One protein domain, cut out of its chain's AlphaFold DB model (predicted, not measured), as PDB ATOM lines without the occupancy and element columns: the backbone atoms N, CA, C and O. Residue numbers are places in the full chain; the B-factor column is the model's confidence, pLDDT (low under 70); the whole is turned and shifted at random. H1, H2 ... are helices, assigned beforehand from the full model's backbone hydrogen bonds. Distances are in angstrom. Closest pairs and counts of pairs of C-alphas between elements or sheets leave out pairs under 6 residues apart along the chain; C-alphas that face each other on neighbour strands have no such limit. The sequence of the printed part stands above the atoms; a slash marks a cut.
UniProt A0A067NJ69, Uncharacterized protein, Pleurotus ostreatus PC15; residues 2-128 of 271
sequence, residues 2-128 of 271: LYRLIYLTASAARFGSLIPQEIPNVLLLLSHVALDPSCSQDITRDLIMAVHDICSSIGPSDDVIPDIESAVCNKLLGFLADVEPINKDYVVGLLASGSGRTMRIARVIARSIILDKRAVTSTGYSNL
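What this domain is: This is residues 2 to 128 of the 271 residues of an uncharacterized protein of Pleurotus ostreatus PC15 (UniProt A0A067NJ69). Six helices make a compact body in two layers, H2 and H4 over H3, H5 and H6, with H1 beside H3 at one end and the unnamed residues 115 to 128 at the other. The printed part has 127 residues, is all helix with no named strand, runs H1 to H6, has a radius of gyration of the C-alphas of 13.4 A, and spans 37 by 33 by 21 A.

How they stand to each other: H3, residues 41 to 56, touches H1, residues 2 to 14, at a shallow tilt of 24 degrees; their closest C-alphas, Ala 10 and Ala 50, are 4.5 A apart. H3 forms a hairpin with H2, residues 23 to 34; closest C-alphas Ala 34 and Thr 44, 6.5 A. H2 touches H4, residues 66 to 80, with residues 23 to 28 alone; closest C-alphas Pro 24 and Val 72, 4.4 A. H5, residues 85 to 96, and H6, residues 101 to 114, form another hairpin; closest C-alphas Ala 96 and Met 103, 4.9 A. In H1 to H6 every O i to N i+4 pair is within hydrogen-bond range.

Where its parts are: H3 measures 22.5 A. C-alpha 2 begins H1 at (142.759, 142.763, 162.642); C-alpha 114 ends H6 at (116.708, 134.998, 178.671).

The domain as a whole: The printed part has no cut and no long link; no printed residue is under 70 in pLDDT.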
ATOM      1  N   LEU A   2     144.020 143.505 162.439       89.31
ATOM      2  CA  LEU A   2     142.759 142.763 162.642       89.31
ATOM      3  C   LEU A   2     142.309 141.932 161.430       89.31
ATOM      4  O   LEU A   2     142.049 140.746 161.576       89.31
ATOM      5  N   TYR A   3     142.328 142.507 160.224       91.69
ATOM      6  CA  TYR A   3     141.980 141.775 158.998       91.69
ATOM      7  C   TYR A   3     142.805 140.490 158.807       91.69
ATOM      8  O   TYR A   3     142.265 139.430 158.506       91.69
ATOM      9  N   ARG A   4     144.124 140.564 159.042       93.06
ATOM     10  CA  ARG A   4     145.015 139.399 158.926       93.06
ATOM     11  C   ARG A   4     144.694 138.348 159.984       93.06
ATOM     12  O   ARG A   4     144.689 137.172 159.656       93.06
ATOM     13  N   LEU A   5     144.406 138.768 161.219       94.38
ATOM     14  CA  LEU A   5     143.999 137.858 162.290       94.38
ATOM     15  C   LEU A   5     142.728 137.091 161.899       94.38
ATOM     16  O   LEU A   5     142.744 135.864 161.897       94.38
ATOM     17  N   ILE A   6     141.674 137.807 161.492       95.75
ATOM     18  CA  ILE A   6     140.389 137.214 161.090       95.75
ATOM     19  C   ILE A   6     140.602 136.227 159.939       95.75
ATOM     20  O   ILE A   6     140.213 135.063 160.036       95.75
ATOM     21  N   TYR A   7     141.313 136.650 158.891       96.19
ATOM     22  CA  TYR A   7     141.591 135.809 157.729       96.19
ATOM     23  C   TYR A   7     142.379 134.536 158.077       96.19
ATOM     24  O   TYR A   7     142.047 133.448 157.594       96.19
ATOM     25  N   LEU A   8     143.413 134.653 158.916       96.31
ATOM     26  CA  LEU A   8     144.222 133.513 159.348       96.31
ATOM     27  C   LEU A   8     143.406 132.551 160.216       96.31
ATOM     28  O   LEU A   8     143.480 131.346 159.992       96.31
ATOM     29  N   THR A   9     142.579 133.062 161.136       96.25
ATOM     30  CA  THR A   9     141.696 132.218 161.962       96.25
ATOM     31  C   THR A   9     140.649 131.479 161.129       96.25
ATOM     32  O   THR A   9     140.484 130.274 161.300       96.25
ATOM     33  N   ALA A  10     140.011 132.155 160.167       96.12
ATOM     34  CA  ALA A  10     139.060 131.529 159.249       96.12
ATOM     35  C   ALA A  10     139.735 130.461 158.378       96.12
ATOM     36  O   ALA A  10     139.213 129.367 158.192       96.12
ATOM     37  N   SER A  11     140.936 130.750 157.871       96.75
ATOM     38  CA  SER A  11     141.690 129.785 157.067       96.75
ATOM     39  C   SER A  11     142.094 128.565 157.893       96.75
ATOM     40  O   SER A  11     141.850 127.444 157.459       96.75
ATOM     41  N   ALA A  12     142.622 128.759 159.105       96.75
ATOM     42  CA  ALA A  12     142.953 127.663 160.015       96.75
ATOM     43  C   ALA A  12     141.729 126.789 160.340       96.75
ATOM     44  O   ALA A  12     141.848 125.564 160.355       96.75
ATOM     45  N   ALA A  13     140.551 127.397 160.531       96.38
ATOM     46  CA  ALA A  13     139.299 126.668 160.719       96.38
ATOM     47  C   ALA A  13     138.940 125.806 159.503       96.38
ATOM     48  O   ALA A  13     138.705 124.606 159.643       96.38
ATOM     49  N   ARG A  14     138.962 126.386 158.295       96.00
ATOM     50  CA  ARG A  14     138.634 125.671 157.049       96.00
ATOM     51  C   ARG A  14     139.562 124.492 156.764       96.00
ATOM     52  O   ARG A  14     139.114 123.493 156.212       96.00
ATOM     53  N   PHE A  15     140.830 124.592 157.155       96.25
ATOM     54  CA  PHE A  15     141.802 123.503 157.029       96.25
ATOM     55  C   PHE A  15     141.793 122.529 158.219       96.25
ATOM     56  O   PHE A  15     142.668 121.668 158.299       96.25
ATOM     57  N   GLY A  16     140.851 122.660 159.163       93.12
ATOM     58  CA  GLY A  16     140.768 121.788 160.341       93.12
ATOM     59  C   GLY A  16     142.005 121.863 161.241       93.12
ATOM     60  O   GLY A  16     142.305 120.920 161.963       93.12
ATOM     61  N   SER A  17     142.752 122.968 161.173       95.62
ATOM     62  CA  SER A  17     144.001 123.164 161.919       95.62
ATOM     63  C   SER A  17     143.774 123.727 163.325       95.62
ATOM     64  O   SER A  17     144.733 123.908 164.070       95.62
ATOM     65  N   LEU A  18     142.525 124.036 163.689       95.56
ATOM     66  CA  LEU A  18     142.181 124.523 165.020       95.56
ATOM     67  C   LEU A  18     142.068 123.369 166.013       95.56
ATOM     68  O   LEU A  18     141.334 122.407 165.792       95.56
ATOM     69  N   ILE A  19     142.748 123.518 167.147       96.00
ATOM     70  CA  ILE A  19     142.627 122.600 168.273       96.00
ATOM     71  C   ILE A  19     141.229 122.792 168.890       96.00
ATOM     72  O   ILE A  19     140.889 123.916 169.273       96.00
ATOM     73  N   PRO A  20     140.402 121.735 169.030       95.06
ATOM     74  CA  PRO A  20     139.026 121.861 169.520       95.06
ATOM     75  C   PRO A  20     138.879 122.608 170.852       95.06
ATOM     76  O   PRO A  20     137.914 123.339 171.062       95.06
ATOM     77  N   GLN A  21     139.858 122.460 171.745       96.19
ATOM     78  CA  GLN A  21     139.892 123.105 173.058       96.19
ATOM     79  C   GLN A  21     140.150 124.620 172.984       96.19
ATOM     80  O   GLN A  21     139.809 125.345 173.918       96.19
ATOM     81  N   GLU A  22     140.724 125.119 171.887       96.44
ATOM     82  CA  GLU A  22     141.004 126.546 171.687       96.44
ATOM     83  C   GLU A  22     139.816 127.299 171.082       96.44
ATOM     84  O   GLU A  22     139.693 128.511 171.277       96.44
ATOM     85  N   ILE A  23     138.900 126.588 170.410       97.38
ATOM     86  CA  ILE A  23     137.737 127.162 169.719       97.38
ATOM     87  C   ILE A  23     136.923 128.121 170.610       97.38
ATOM     88  O   ILE A  23     136.656 129.239 170.161       97.38
ATOM     89  N   PRO A  24     136.571 127.786 171.873       98.12
ATOM     90  CA  PRO A  24     135.855 128.719 172.746       98.12
ATOM     91  C   PRO A  24     136.597 130.042 172.974       98.12
ATOM     92  O   PRO A  24     135.974 131.102 173.008       98.12
ATOM     93  N   ASN A  25     137.927 130.002 173.116       98.12
ATOM     94  CA  ASN A  25     138.733 131.203 173.338       98.12
ATOM     95  C   ASN A  25     138.853 132.041 172.058       98.12
ATOM     96  O   ASN A  25     138.778 133.264 172.130       98.12
ATOM     97  N   VAL A  26     138.990 131.395 170.895       98.00
ATOM     98  CA  VAL A  26     139.031 132.092 169.601       98.00
ATOM     99  C   VAL A  26     137.697 132.789 169.327       98.00
ATOM    100  O   VAL A  26     137.689 133.966 168.976       98.00
ATOM    101  N   LEU A  27     136.564 132.119 169.557       98.25
ATOM    102  CA  LEU A  27     135.241 132.733 169.395       98.25
ATOM    103  C   LEU A  27     135.008 133.890 170.374       98.25
ATOM    104  O   LEU A  27     134.433 134.910 169.990       98.25
ATOM    105  N   LEU A  28     135.486 133.770 171.617       98.00
ATOM    106  CA  LEU A  28     135.444 134.870 172.578       98.00
ATOM    107  C   LEU A  28     136.275 136.069 172.095       98.00
ATOM    108  O   LEU A  28     135.791 137.198 172.125       98.00
ATOM    109  N   LEU A  29     137.493 135.832 171.601       97.88
ATOM    110  CA  LEU A  29     138.348 136.881 171.042       97.88
ATOM    111  C   LEU A  29     137.665 137.593 169.867       97.88
ATOM    112  O   LEU A  29     137.619 138.820 169.848       97.88
ATOM    113  N   LEU A  30     137.094 136.844 168.917       97.69
ATOM    114  CA  LEU A  30     136.365 137.436 167.791       97.69
ATOM    115  C   LEU A  30     135.128 138.217 168.252       97.69
ATOM    116  O   LEU A  30     134.833 139.260 167.676       97.69
ATOM    117  N   SER A  31     134.454 137.773 169.317       97.50
ATOM    118  CA  SER A  31     133.334 138.508 169.919       97.50
ATOM    119  C   SER A  31     133.778 139.850 170.508       97.50
ATOM    120  O   SER A  31     133.087 140.848 170.326       97.50
ATOM    121  N   HIS A  32     134.950 139.913 171.151       96.25
ATOM    122  CA  HIS A  32     135.521 141.181 171.617       96.25
ATOM    123  C   HIS A  32     135.859 142.128 170.464       96.25
ATOM    124  O   HIS A  32     135.546 143.310 170.551       96.25
ATOM    125  N   VAL A  33     136.460 141.614 169.385       96.56
ATOM    126  CA  VAL A  33     136.741 142.426 168.187       96.56
ATOM    127  C   VAL A  33     135.437 142.950 167.590       96.56
ATOM    128  O   VAL A  33     135.361 144.111 167.210       96.56
ATOM    129  N   ALA A  34     134.391 142.124 167.546       95.88
ATOM    130  CA  ALA A  34     133.103 142.518 166.991       95.88
ATOM    131  C   ALA A  34     132.435 143.659 167.788       95.88
ATOM    132  O   ALA A  34     131.739 144.480 167.200       95.88
ATOM    133  N   LEU A  35     132.671 143.741 169.102       96.50
ATOM    134  CA  LEU A  35     132.150 144.808 169.965       96.50
ATOM    135  C   LEU A  35     132.949 146.121 169.893       96.50
ATOM    136  O   LEU A  35     132.561 147.102 170.526       96.50
ATOM    137  N   ASP A  36     134.053 146.162 169.147       95.75
ATOM    138  CA  ASP A  36     134.822 147.386 168.945       95.75
ATOM    139  C   ASP A  36     134.057 148.345 168.007       95.75
ATOM    140  O   ASP A  36     133.826 148.003 166.841       95.75
ATOM    141  N   PRO A  37     133.685 149.561 168.454       93.19
ATOM    142  CA  PRO A  37     132.953 150.523 167.628       93.19
ATOM    143  C   PRO A  37     133.760 151.030 166.423       93.19
ATOM    144  O   PRO A  37     133.189 151.639 165.518       93.19
ATOM    145  N   SER A  38     135.077 150.801 166.394       94.62
ATOM    146  CA  SER A  38     135.935 151.136 165.255       94.62
ATOM    147  C   SER A  38     135.888 150.102 164.122       94.62
ATOM    148  O   SER A  38     136.436 150.350 163.042       94.62
ATOM    149  N   CYS A  39     135.222 148.959 164.324       94.12
ATOM    150  CA  CYS A  39     135.058 147.950 163.285       94.12
ATOM    151  C   CYS A  39     134.192 148.470 162.132       94.12
ATOM    152  O   CYS A  39     133.041 148.870 162.306       94.12
ATOM    153  N   SER A  40     134.742 148.421 160.917       95.50
ATOM    154  CA  SER A  40     133.983 148.709 159.702       95.50
ATOM    155  C   SER A  40     133.008 147.575 159.375       95.50
ATOM    156  O   SER A  40     133.201 146.428 159.782       95.50
ATOM    157  N   GLN A  41     131.989 147.870 158.562       94.38
ATOM    158  CA  GLN A  41     131.022 146.862 158.110       94.38
ATOM    159  C   GLN A  41     131.684 145.693 157.359       94.38
ATOM    160  O   GLN A  41     131.246 144.553 157.504       94.38
ATOM    161  N   ASP A  42     132.759 145.951 156.608       96.00
ATOM    162  CA  ASP A  42     133.536 144.900 155.941       96.00
ATOM    163  C   ASP A  42     134.191 143.955 156.953       96.00
ATOM    164  O   ASP A  42     134.104 142.737 156.807       96.00
ATOM    165  N   ILE A  43     134.778 144.503 158.025       95.62
ATOM    166  CA  ILE A  43     135.361 143.704 159.108       95.62
ATOM    167  C   ILE A  43     134.270 142.886 159.802       95.62
ATOM    168  O   ILE A  43     134.477 141.704 160.062       95.62
ATOM    169  N   THR A  44     133.094 143.467 160.059       95.50
ATOM    170  CA  THR A  44     131.958 142.737 160.642       95.50
ATOM    171  C   THR A  44     131.503 141.581 159.751       95.50
ATOM    172  O   THR A  44     131.275 140.481 160.251       95.50
ATOM    173  N   ARG A  45     131.405 141.786 158.431       96.44
ATOM    174  CA  ARG A  45     131.066 140.709 157.490       96.44
ATOM    175  C   ARG A  45     132.100 139.585 157.544       96.44
ATOM    176  O   ARG A  45     131.731 138.416 157.644       96.44
ATOM    177  N   ASP A  46     133.380 139.936 157.513       97.00
ATOM    178  CA  ASP A  46     134.465 138.959 157.535       97.00
ATOM    179  C   ASP A  46     134.532 138.220 158.890       97.00
ATOM    180  O   ASP A  46     134.820 137.024 158.924       97.00
ATOM    181  N   LEU A  47     134.180 138.889 159.997       97.12
ATOM    182  CA  LEU A  47     133.997 138.270 161.316       97.12
ATOM    183  C   LEU A  47     132.859 137.246 161.317       97.12
ATOM    184  O   LEU A  47     133.057 136.142 161.819       97.12
ATOM    185  N   ILE A  48     131.696 137.577 160.743       97.50
ATOM    186  CA  ILE A  48     130.562 136.640 160.629       97.50
ATOM    187  C   ILE A  48     130.996 135.381 159.872       97.50
ATOM    188  O   ILE A  48     130.735 134.264 160.324       97.50
ATOM    189  N   MET A  49     131.703 135.552 158.751       97.56
ATOM    190  CA  MET A  49     132.218 134.430 157.961       97.56
ATOM    191  C   MET A  49     133.242 133.601 158.746       97.56
ATOM    192  O   MET A  49     133.149 132.378 158.760       97.56
ATOM    193  N   ALA A  50     134.179 134.246 159.448       98.00
ATOM    194  CA  ALA A  50     135.177 133.551 160.257       98.00
ATOM    195  C   ALA A  50     134.542 132.754 161.408       98.00
ATOM    196  O   ALA A  50     134.885 131.593 161.615       98.00
ATOM    197  N   VAL A  51     133.589 133.350 162.129       98.12
ATOM    198  CA  VAL A  51     132.832 132.688 163.203       98.12
ATOM    199  C   VAL A  51     132.073 131.475 162.669       98.12
ATOM    200  O   VAL A  51     132.081 130.419 163.307       98.12
ATOM    201  N   HIS A  52     131.454 131.604 161.492       97.50
ATOM    202  CA  HIS A  52     130.790 130.491 160.827       97.50
ATOM    203  C   HIS A  52     131.774 129.370 160.461       97.50
ATOM    204  O   HIS A  52     131.515 128.217 160.800       97.50
ATOM    205  N   ASP A  53     132.909 129.700 159.836       97.44
ATOM    206  CA  ASP A  53     133.942 128.729 159.450       97.44
ATOM    207  C   ASP A  53     134.489 127.975 160.679       97.44
ATOM    208  O   ASP A  53     134.605 126.750 160.651       97.44
ATOM    209  N   ILE A  54     134.742 128.682 161.789       97.75
ATOM    210  CA  ILE A  54     135.194 128.100 163.067       97.75
ATOM    211  C   ILE A  54     134.146 127.156 163.661       97.75
ATOM    212  O   ILE A  54     134.472 126.064 164.122       97.75
ATOM    213  N   CYS A  55     132.871 127.550 163.672       97.06
ATOM    214  CA  CYS A  55     131.824 126.675 164.192       97.06
ATOM    215  C   CYS A  55     131.633 125.449 163.285       97.06
ATOM    216  O   CYS A  55     131.462 124.328 163.768       97.06
ATOM    217  N   SER A  56     131.699 125.629 161.969       95.62
ATOM    218  CA  SER A  56     131.597 124.536 161.002       95.62
ATOM    219  C   SER A  56     132.771 123.555 161.107       95.62
ATOM    220  O   SER A  56     132.559 122.358 160.932       95.62
ATOM    221  N   SER A  57     133.969 124.003 161.508       96.00
ATOM    222  CA  SER A  57     135.139 123.126 161.673       96.00
ATOM    223  C   SER A  57     135.080 122.191 162.889       96.00
ATOM    224  O   SER A  57     135.903 121.287 162.985       96.00
ATOM    225  N   ILE A  58     134.130 122.375 163.818       95.62
ATOM    226  CA  ILE A  58     133.976 121.506 165.006       95.62
ATOM    227  C   ILE A  58     133.625 120.057 164.605       95.62
ATOM    228  O   ILE A  58     133.978 119.119 165.313       95.62
ATOM    229  N   GLY A  59     132.939 119.862 163.474       92.81
ATOM    230  CA  GLY A  59     132.523 118.549 162.968       92.81
ATOM    231  C   GLY A  59     131.409 118.644 161.917       92.81
ATOM    232  O   GLY A  59     131.032 119.754 161.532       92.81
ATOM    233  N   PRO A  60     130.814 117.522 161.473       89.44
ATOM    234  CA  PRO A  60     129.755 117.513 160.454       89.44
ATOM    235  C   PRO A  60     128.545 118.364 160.859       89.44
ATOM    236  O   PRO A  60     128.140 118.324 162.014       89.44
ATOM    237  N   SER A  61     127.964 119.151 159.950       82.19
ATOM    238  CA  SER A  61     126.960 120.180 160.288       82.19
ATOM    239  C   SER A  61     125.732 119.667 161.056       82.19
ATOM    240  O   SER A  61     125.216 120.371 161.933       82.19
ATOM    241  N   ASP A  62     125.290 118.449 160.749       83.94
ATOM    242  CA  ASP A  62     124.089 117.846 161.337       83.94
ATOM    243  C   ASP A  62     124.357 117.221 162.712       83.94
ATOM    244  O   ASP A  62     123.451 117.136 163.546       83.94
ATOM    245  N   ASP A  63     125.617 116.888 162.995       91.06
ATOM    246  CA  ASP A  63     126.011 116.268 164.249       91.06
ATOM    247  C   ASP A  63     126.108 117.311 165.360       91.06
ATOM    248  O   ASP A  63     126.741 118.376 165.244       91.06
ATOM    249  N   VAL A  64     125.456 116.985 166.472       91.19
ATOM    250  CA  VAL A  64     125.579 117.712 167.730       91.19
ATOM    251  C   VAL A  64     126.812 117.181 168.440       91.19
ATOM    252  O   VAL A  64     126.893 115.982 168.696       91.19
ATOM    253  N   ILE A  65     127.745 118.070 168.788       94.19
ATOM    254  CA  ILE A  65     128.944 117.724 169.563       94.19
ATOM    255  C   ILE A  65     128.844 118.443 170.914       94.19
ATOM    256  O   ILE A  65     129.341 119.566 171.052       94.19
ATOM    257  N   PRO A  66     128.149 117.850 171.908       93.88
ATOM    258  CA  PRO A  66     127.743 118.560 173.118       93.88
ATOM    259  C   PRO A  66     128.913 119.127 173.915       93.88
ATOM    260  O   PRO A  66     128.794 120.220 174.461       93.88
ATOM    261  N   ASP A  67     130.044 118.425 173.969       95.44
ATOM    262  CA  ASP A  67     131.173 118.821 174.814       95.44
ATOM    263  C   ASP A  67     131.833 120.114 174.333       95.44
ATOM    264  O   ASP A  67     132.006 121.051 175.111       95.44
ATOM    265  N   ILE A  68     132.128 120.213 173.034       95.94
ATOM    266  CA  ILE A  68     132.740 121.419 172.461       95.94
ATOM    267  C   ILE A  68     131.706 122.546 172.379       95.94
ATOM    268  O   ILE A  68     131.991 123.675 172.775       95.94
ATOM    269  N   GLU A  69     130.490 122.260 171.904       96.94
ATOM    270  CA  GLU A  69     129.464 123.294 171.735       96.94
ATOM    271  C   GLU A  69     129.009 123.885 173.083       96.94
ATOM    272  O   GLU A  69     128.828 125.102 173.191       96.94
ATOM    273  N   SER A  70     128.888 123.068 174.136       97.06
ATOM    274  CA  SER A  70     128.596 123.568 175.485       97.06
ATOM    275  C   SER A  70     129.775 124.338 176.082       97.06
ATOM    276  O   SER A  70     129.544 125.363 176.721       97.06
ATOM    277  N   ALA A  71     131.026 123.936 175.822       97.81
ATOM    278  CA  ALA A  71     132.204 124.706 176.225       97.81
ATOM    279  C   ALA A  71     132.238 126.095 175.563       97.81
ATOM    280  O   ALA A  71     132.492 127.089 176.247       97.81
ATOM    281  N   VAL A  72     131.903 126.183 174.268       98.12
ATOM    282  CA  VAL A  72     131.722 127.461 173.556       98.12
ATOM    283  C   VAL A  72     130.627 128.294 174.222       98.12
ATOM    284  O   VAL A  72     130.867 129.450 174.570       98.12
ATOM    285  N   CYS A  73     129.450 127.702 174.461       98.19
ATOM    286  CA  CYS A  73     128.344 128.394 175.120       98.19
ATOM    287  C   CYS A  73     128.745 128.918 176.501       98.19
ATOM    288  O   CYS A  73     128.482 130.073 176.804       98.19
ATOM    289  N   ASN A  74     129.406 128.103 177.322       98.31
ATOM    290  CA  ASN A  74     129.820 128.472 178.676       98.31
ATOM    291  C   ASN A  74     130.847 129.601 178.677       98.31
ATOM    292  O   ASN A  74     130.739 130.527 179.479       98.31
ATOM    293  N   LYS A  75     131.818 129.556 177.759       98.25
ATOM    294  CA  LYS A  75     132.826 130.611 177.639       98.25
ATOM    295  C   LYS A  75     132.186 131.948 177.266       98.25
ATOM    296  O   LYS A  75     132.481 132.961 177.898       98.25
ATOM    297  N   LEU A  76     131.288 131.937 176.283       98.31
ATOM    298  CA  LEU A  76     130.585 133.139 175.839       98.31
ATOM    299  C   LEU A  76     129.564 133.624 176.872       98.31
ATOM    300  O   LEU A  76     129.485 134.820 177.106       98.31
ATOM    301  N   LEU A  77     128.828 132.736 177.542       98.12
ATOM    302  CA  LEU A  77     127.890 133.112 178.609       98.12
ATOM    303  C   LEU A  77     128.605 133.712 179.821       98.12
ATOM    304  O   LEU A  77     128.088 134.658 180.408       98.12
ATOM    305  N   GLY A  78     129.792 133.206 180.167       97.94
ATOM    306  CA  GLY A  78     130.634 133.803 181.202       97.94
ATOM    307  C   GLY A  78     131.025 135.239 180.860       97.94
ATOM    308  O   GLY A  78     130.908 136.114 181.707       97.94
ATOM    309  N   PHE A  79     131.406 135.494 179.605       97.50
ATOM    310  CA  PHE A  79     131.660 136.850 179.117       97.50
ATOM    311  C   PHE A  79     130.391 137.716 179.111       97.50
ATOM    312  O   PHE A  79     130.401 138.837 179.603       97.50
ATOM    313  N   LEU A  80     129.281 137.191 178.591       97.50
ATOM    314  CA  LEU A  80     128.037 137.936 178.422       97.50
ATOM    315  C   LEU A  80     127.295 138.204 179.737       97.50
ATOM    316  O   LEU A  80     126.379 139.020 179.733       97.50
ATOM    317  N   ALA A  81     127.639 137.556 180.851       96.00
ATOM    318  CA  ALA A  81     126.942 137.734 182.127       96.00
ATOM    319  C   ALA A  81     126.926 139.203 182.588       96.00
ATOM    320  O   ALA A  81     125.871 139.714 182.979       96.00
ATOM    321  N   ASP A  82     128.067 139.879 182.447       94.56
ATOM    322  CA  ASP A  82     128.315 141.224 182.981       94.56
ATOM    323  C   ASP A  82     128.211 142.326 181.913       94.56
ATOM    324  O   ASP A  82     128.515 143.491 182.159       94.56
ATOM    325  N   VAL A  83     127.769 141.960 180.712       96.19
ATOM    326  CA  VAL A  83     127.701 142.848 179.551       96.19
ATOM    327  C   VAL A  83     126.296 143.448 179.396       96.19
ATOM    328  O   VAL A  83     125.281 142.815 179.718       96.19
ATOM    329  N   GLU A  84     126.224 144.681 178.893       97.00
ATOM    330  CA  GLU A  84     124.964 145.388 178.636       97.00
ATOM    331  C   GLU A  84     124.075 144.667 177.598       97.00
ATOM    332  O   GLU A  84     124.591 143.963 176.720       97.00
ATOM    333  N   PRO A  85     122.738 144.835 177.652       97.44
ATOM    334  CA  PRO A  85     121.801 144.161 176.745       97.44
ATOM    335  C   PRO A  85     122.080 144.387 175.255       97.44
ATOM    336  O   PRO A  85     121.988 143.438 174.480       97.44
ATOM    337  N   ILE A  86     122.501 145.595 174.865       97.69
ATOM    338  CA  ILE A  86     122.882 145.912 173.479       97.69
ATOM    339  C   ILE A  86     124.015 145.015 172.967       97.69
ATOM    340  O   ILE A  86     123.951 144.460 171.872       97.69
ATOM    341  N   ASN A  87     125.039 144.814 173.790       98.06
ATOM    342  CA  ASN A  87     126.215 144.026 173.445       98.06
ATOM    343  C   ASN A  87     125.901 142.519 173.480       98.06
ATOM    344  O   ASN A  87     126.433 141.756 172.671       98.06
ATOM    345  N   LYS A  88     124.984 142.086 174.363       98.31
ATOM    346  CA  LYS A  88     124.414 140.727 174.338       98.31
ATOM    347  C   LYS A  88     123.698 140.453 173.020       98.31
ATOM    348  O   LYS A  88     123.974 139.430 172.397       98.31
ATOM    349  N   ASP A  89     122.815 141.359 172.598       98.25
ATOM    350  CA  ASP A  89     122.088 141.240 171.330       98.25
ATOM    351  C   ASP A  89     123.058 141.198 170.148       98.25
ATOM    352  O   ASP A  89     122.952 140.323 169.293       98.25
ATOM    353  N   TYR A  90     124.080 142.055 170.155       98.00
ATOM    354  CA  TYR A  90     125.080 142.098 169.094       98.00
ATOM    355  C   TYR A  90     125.863 140.780 168.946       98.00
ATOM    356  O   TYR A  90     125.941 140.233 167.847       98.00
ATOM    357  N   VAL A  91     126.399 140.217 170.038       98.25
ATOM    358  CA  VAL A  91     127.148 138.942 169.988       98.25
ATOM    359  C   VAL A  91     126.238 137.773 169.605       98.25
ATOM    360  O   VAL A  91     126.625 136.908 168.815       98.25
ATOM    361  N   VAL A  92     125.010 137.743 170.128       98.38
ATOM    362  CA  VAL A  92     124.018 136.731 169.744       98.38
ATOM    363  C   VAL A  92     123.663 136.859 168.260       98.38
ATOM    364  O   VAL A  92     123.605 135.846 167.565       98.38
ATOM    365  N   GLY A  93     123.487 138.081 167.756       98.00
ATOM    366  CA  GLY A  93     123.230 138.394 166.350       98.00
ATOM    367  C   GLY A  93     124.384 138.001 165.423       98.00
ATOM    368  O   GLY A  93     124.143 137.444 164.349       98.00
ATOM    369  N   LEU A  94     125.631 138.209 165.859       97.62
ATOM    370  CA  LEU A  94     126.838 137.783 165.145       97.62
ATOM    371  C   LEU A  94     126.811 136.270 164.884       97.62
ATOM    372  O   LEU A  94     126.967 135.829 163.747       97.62
ATOM    373  N   LEU A  95     126.545 135.474 165.925       98.12
ATOM    374  CA  LEU A  95     126.429 134.016 165.811       98.12
ATOM    375  C   LEU A  95     125.192 133.605 165.001       98.12
ATOM    376  O   LEU A  95     125.249 132.679 164.190       98.12
ATOM    377  N   ALA A  96     124.072 134.303 165.204       97.69
ATOM    378  CA  ALA A  96     122.806 134.015 164.542       97.69
ATOM    379  C   ALA A  96     122.803 134.324 163.038       97.69
ATOM    380  O   ALA A  96     121.921 133.867 162.314       97.69
ATOM    381  N   SER A  97     123.784 135.093 162.565       96.94
ATOM    382  CA  SER A  97     123.990 135.360 161.139       96.94
ATOM    383  C   SER A  97     124.585 134.156 160.396       96.94
ATOM    384  O   SER A  97     124.546 134.111 159.167       96.94
ATOM    385  N   GLY A  98     125.124 133.172 161.124       94.38
ATOM    386  CA  GLY A  98     125.574 131.903 160.559       94.38
ATOM    387  C   GLY A  98     124.443 130.886 160.376       94.38
ATOM    388  O   GLY A  98     123.292 131.095 160.752       94.38
ATOM    389  N   SER A  99     124.787 129.723 159.826       94.06
ATOM    390  CA  SER A  99     123.865 128.596 159.635       94.06
ATOM    391  C   SER A  99     124.292 127.358 160.439       94.06
ATOM    392  O   SER A  99     125.343 127.348 161.095       94.06
ATOM    393  N   GLY A 100     123.445 126.320 160.425       94.31
ATOM    394  CA  GLY A 100     123.734 125.008 161.011       94.31
ATOM    395  C   GLY A 100     124.137 125.085 162.486       94.31
ATOM    396  O   GLY A 100     123.392 125.605 163.322       94.31
ATOM    397  N   ARG A 101     125.345 124.594 162.799       95.31
ATOM    398  CA  ARG A 101     125.906 124.599 164.159       95.31
ATOM    399  C   ARG A 101     126.013 126.000 164.760       95.31
ATOM    400  O   ARG A 101     125.677 126.178 165.925       95.31
ATOM    401  N   THR A 102     126.422 126.994 163.974       97.12
ATOM    402  CA  THR A 102     126.559 128.389 164.444       97.12
ATOM    403  C   THR A 102     125.224 128.905 164.982       97.12
ATOM    404  O   THR A 102     125.143 129.411 166.100       97.12
ATOM    405  N   MET A 103     124.144 128.666 164.227       96.81
ATOM    406  CA  MET A 103     122.794 129.068 164.618       96.81
ATOM    407  C   MET A 103     122.277 128.286 165.831       96.81
ATOM    408  O   MET A 103     121.557 128.828 166.670       96.81
ATOM    409  N   ARG A 104     122.641 127.004 165.946       96.50
ATOM    410  CA  ARG A 104     122.319 126.167 167.109       96.50
ATOM    411  C   ARG A 104     122.984 126.700 168.383       96.50
ATOM    412  O   ARG A 104     122.286 126.889 169.378       96.50
ATOM    413  N   ILE A 105     124.278 127.021 168.329       97.50
ATOM    414  CA  ILE A 105     125.014 127.655 169.435       97.50
ATOM    415  C   ILE A 105     124.357 128.995 169.801       97.50
ATOM    416  O   ILE A 105     124.039 129.224 170.969       97.50
ATOM    417  N   ALA A 106     124.062 129.840 168.805       98.31
ATOM    418  CA  ALA A 106     123.377 131.119 169.009       98.31
ATOM    419  C   ALA A 106     122.035 130.943 169.735       98.31
ATOM    420  O   ALA A 106     121.745 131.651 170.699       98.31
ATOM    421  N   ARG A 107     121.231 129.953 169.322       97.81
ATOM    422  CA  ARG A 107     119.934 129.625 169.933       97.81
ATOM    423  C   ARG A 107     120.073 129.227 171.402       97.81
ATOM    424  O   ARG A 107     119.275 129.662 172.233       97.81
ATOM    425  N   VAL A 108     121.067 128.397 171.718       97.69
ATOM    426  CA  VAL A 108     121.336 127.943 173.089       97.69
ATOM    427  C   VAL A 108     121.777 129.114 173.967       97.69
ATOM    428  O   VAL A 108     121.223 129.285 175.053       97.69
ATOM    429  N   ILE A 109     122.701 129.951 173.487       98.19
ATOM    430  CA  ILE A 109     123.169 131.147 174.204       98.19
ATOM    431  C   ILE A 109     122.014 132.125 174.428       98.19
ATOM    432  O   ILE A 109     121.779 132.535 175.562       98.19
ATOM    433  N   ALA A 110     121.244 132.438 173.384       98.06
ATOM    434  CA  ALA A 110     120.101 133.341 173.463       98.06
ATOM    435  C   ALA A 110     119.076 132.882 174.508       98.06
ATOM    436  O   ALA A 110     118.633 133.658 175.356       98.06
ATOM    437  N   ARG A 111     118.748 131.584 174.504       96.94
ATOM    438  CA  ARG A 111     117.876 130.991 175.519       96.94
ATOM    439  C   ARG A 111     118.473 131.108 176.919       96.94
ATOM    440  O   ARG A 111     117.742 131.411 177.855       96.94
ATOM    441  N   SER A 112     119.764 130.835 177.080       96.81
ATOM    442  CA  SER A 112     120.425 130.928 178.381       96.81
ATOM    443  C   SER A 112     120.444 132.358 178.917       96.81
ATOM    444  O   SER A 112     120.169 132.535 180.097       96.81
ATOM    445  N   ILE A 113     120.640 133.371 178.066       96.88
ATOM    446  CA  ILE A 113     120.553 134.790 178.452       96.88
ATOM    447  C   ILE A 113     119.155 135.133 178.980       96.88
ATOM    448  O   ILE A 113     119.032 135.724 180.048       96.88
ATOM    449  N   ILE A 114     118.100 134.723 178.268       96.00
ATOM    450  CA  ILE A 114     116.708 134.998 178.671       96.00
ATOM    451  C   ILE A 114     116.354 134.316 179.995       96.00
ATOM    452  O   ILE A 114     115.610 134.865 180.801       96.00
ATOM    453  N   LEU A 115     116.882 133.112 180.218       94.50
ATOM    454  CA  LEU A 115     116.649 132.331 181.433       94.50
ATOM    455  C   LEU A 115     117.663 132.628 182.549       94.50
ATOM    456  O   LEU A 115     117.688 131.891 183.532       94.50
ATOM    457  N   ASP A 116     118.518 133.639 182.372       93.94
ATOM    458  CA  ASP A 116     119.608 134.014 183.283       93.94
ATOM    459  C   ASP A 116     120.515 132.831 183.697       93.94
ATOM    460  O   ASP A 116     121.005 132.721 184.821       93.94
ATOM    461  N   LYS A 117     120.743 131.895 182.768       94.12
ATOM    462  CA  LYS A 117     121.607 130.729 182.971       94.12
ATOM    463  C   LYS A 117     123.039 131.052 182.570       94.12
ATOM    464  O   LYS A 117     123.328 131.283 181.400       94.12
ATOM    465  N   ARG A 118     123.949 130.966 183.540       93.81
ATOM    466  CA  ARG A 118     125.390 131.194 183.328       93.81
ATOM    467  C   ARG A 118     126.126 130.010 182.704       93.81
ATOM    468  O   ARG A 118     127.234 130.181 182.213       93.81
ATOM    469  N   ALA A 119     125.529 128.821 182.738       94.75
ATOM    470  CA  ALA A 119     126.148 127.610 182.226       94.75
ATOM    471  C   ALA A 119     125.133 126.667 181.566       94.75
ATOM    472  O   ALA A 119     123.948 126.626 181.914       94.75
ATOM    473  N   VAL A 120     125.644 125.883 180.626       95.50
ATOM    474  CA  VAL A 120     124.991 124.823 179.872       95.50
ATOM    475  C   VAL A 120     125.810 123.555 180.080       95.50
ATOM    476  O   VAL A 120     127.019 123.535 179.856       95.50
ATOM    477  N   THR A 121     125.158 122.492 180.537       94.62
ATOM    478  CA  THR A 121     125.793 121.182 180.705       94.62
ATOM    479  C   THR A 121     125.802 120.429 179.376       94.62
ATOM    480  O   THR A 121     124.839 120.543 178.615       94.62
ATOM    481  N   SER A 122     126.823 119.601 179.113       92.25
ATOM    482  CA  SER A 122     126.847 118.727 177.925       92.25
ATOM    483  C   SER A 122     125.591 117.856 177.830       92.25
ATOM    484  O   SER A 122     125.012 117.706 176.763       92.25
ATOM    485  N   THR A 123     125.101 117.344 178.964       91.00
ATOM    486  CA  THR A 123     123.888 116.509 179.035       91.00
ATOM    487  C   THR A 123     122.596 117.269 178.741       91.00
ATOM    488  O   THR A 123     121.614 116.674 178.308       91.00
ATOM    489  N   GLY A 124     122.574 118.579 178.995       87.94
ATOM    490  CA  GLY A 124     121.431 119.451 178.730       87.94
ATOM    491  C   GLY A 124     121.503 120.148 177.372       87.94
ATOM    492  O   GLY A 124     120.567 120.870 177.016       87.94
ATOM    493  N   TYR A 125     122.604 119.972 176.638       93.50
ATOM    494  CA  TYR A 125     122.801 120.557 175.323       93.50
ATOM    495  C   TYR A 125     122.042 119.746 174.273       93.50
ATOM    496  O   TYR A 125     122.210 118.535 174.150       93.50
ATOM    497  N   SER A 126     121.204 120.417 173.489       92.38
ATOM    498  CA  SER A 126     120.432 119.778 172.428       92.38
ATOM    499  C   SER A 126     120.298 120.697 171.220       92.38
ATOM    500  O   SER A 126     120.370 121.922 171.334       92.38
ATOM    501  N   ASN A 127     120.052 120.103 170.048       90.94
ATOM    502  CA  ASN A 127     119.774 120.862 168.826       90.94
ATOM    503  C   ASN A 127     118.548 121.779 168.977       90.94
ATOM    504  O   ASN A 127     118.524 122.914 168.493       90.94
ATOM    505  N   LEU A 128     117.533 121.290 169.689       93.19
ATOM    506  CA  LEU A 128     116.294 122.004 169.969       93.19
ATOM    507  C   LEU A 128     116.116 122.122 171.484       93.19
ATOM    508  O   LEU A 128     115.540 121.227 172.110       93.19
TER     509      LEU A 128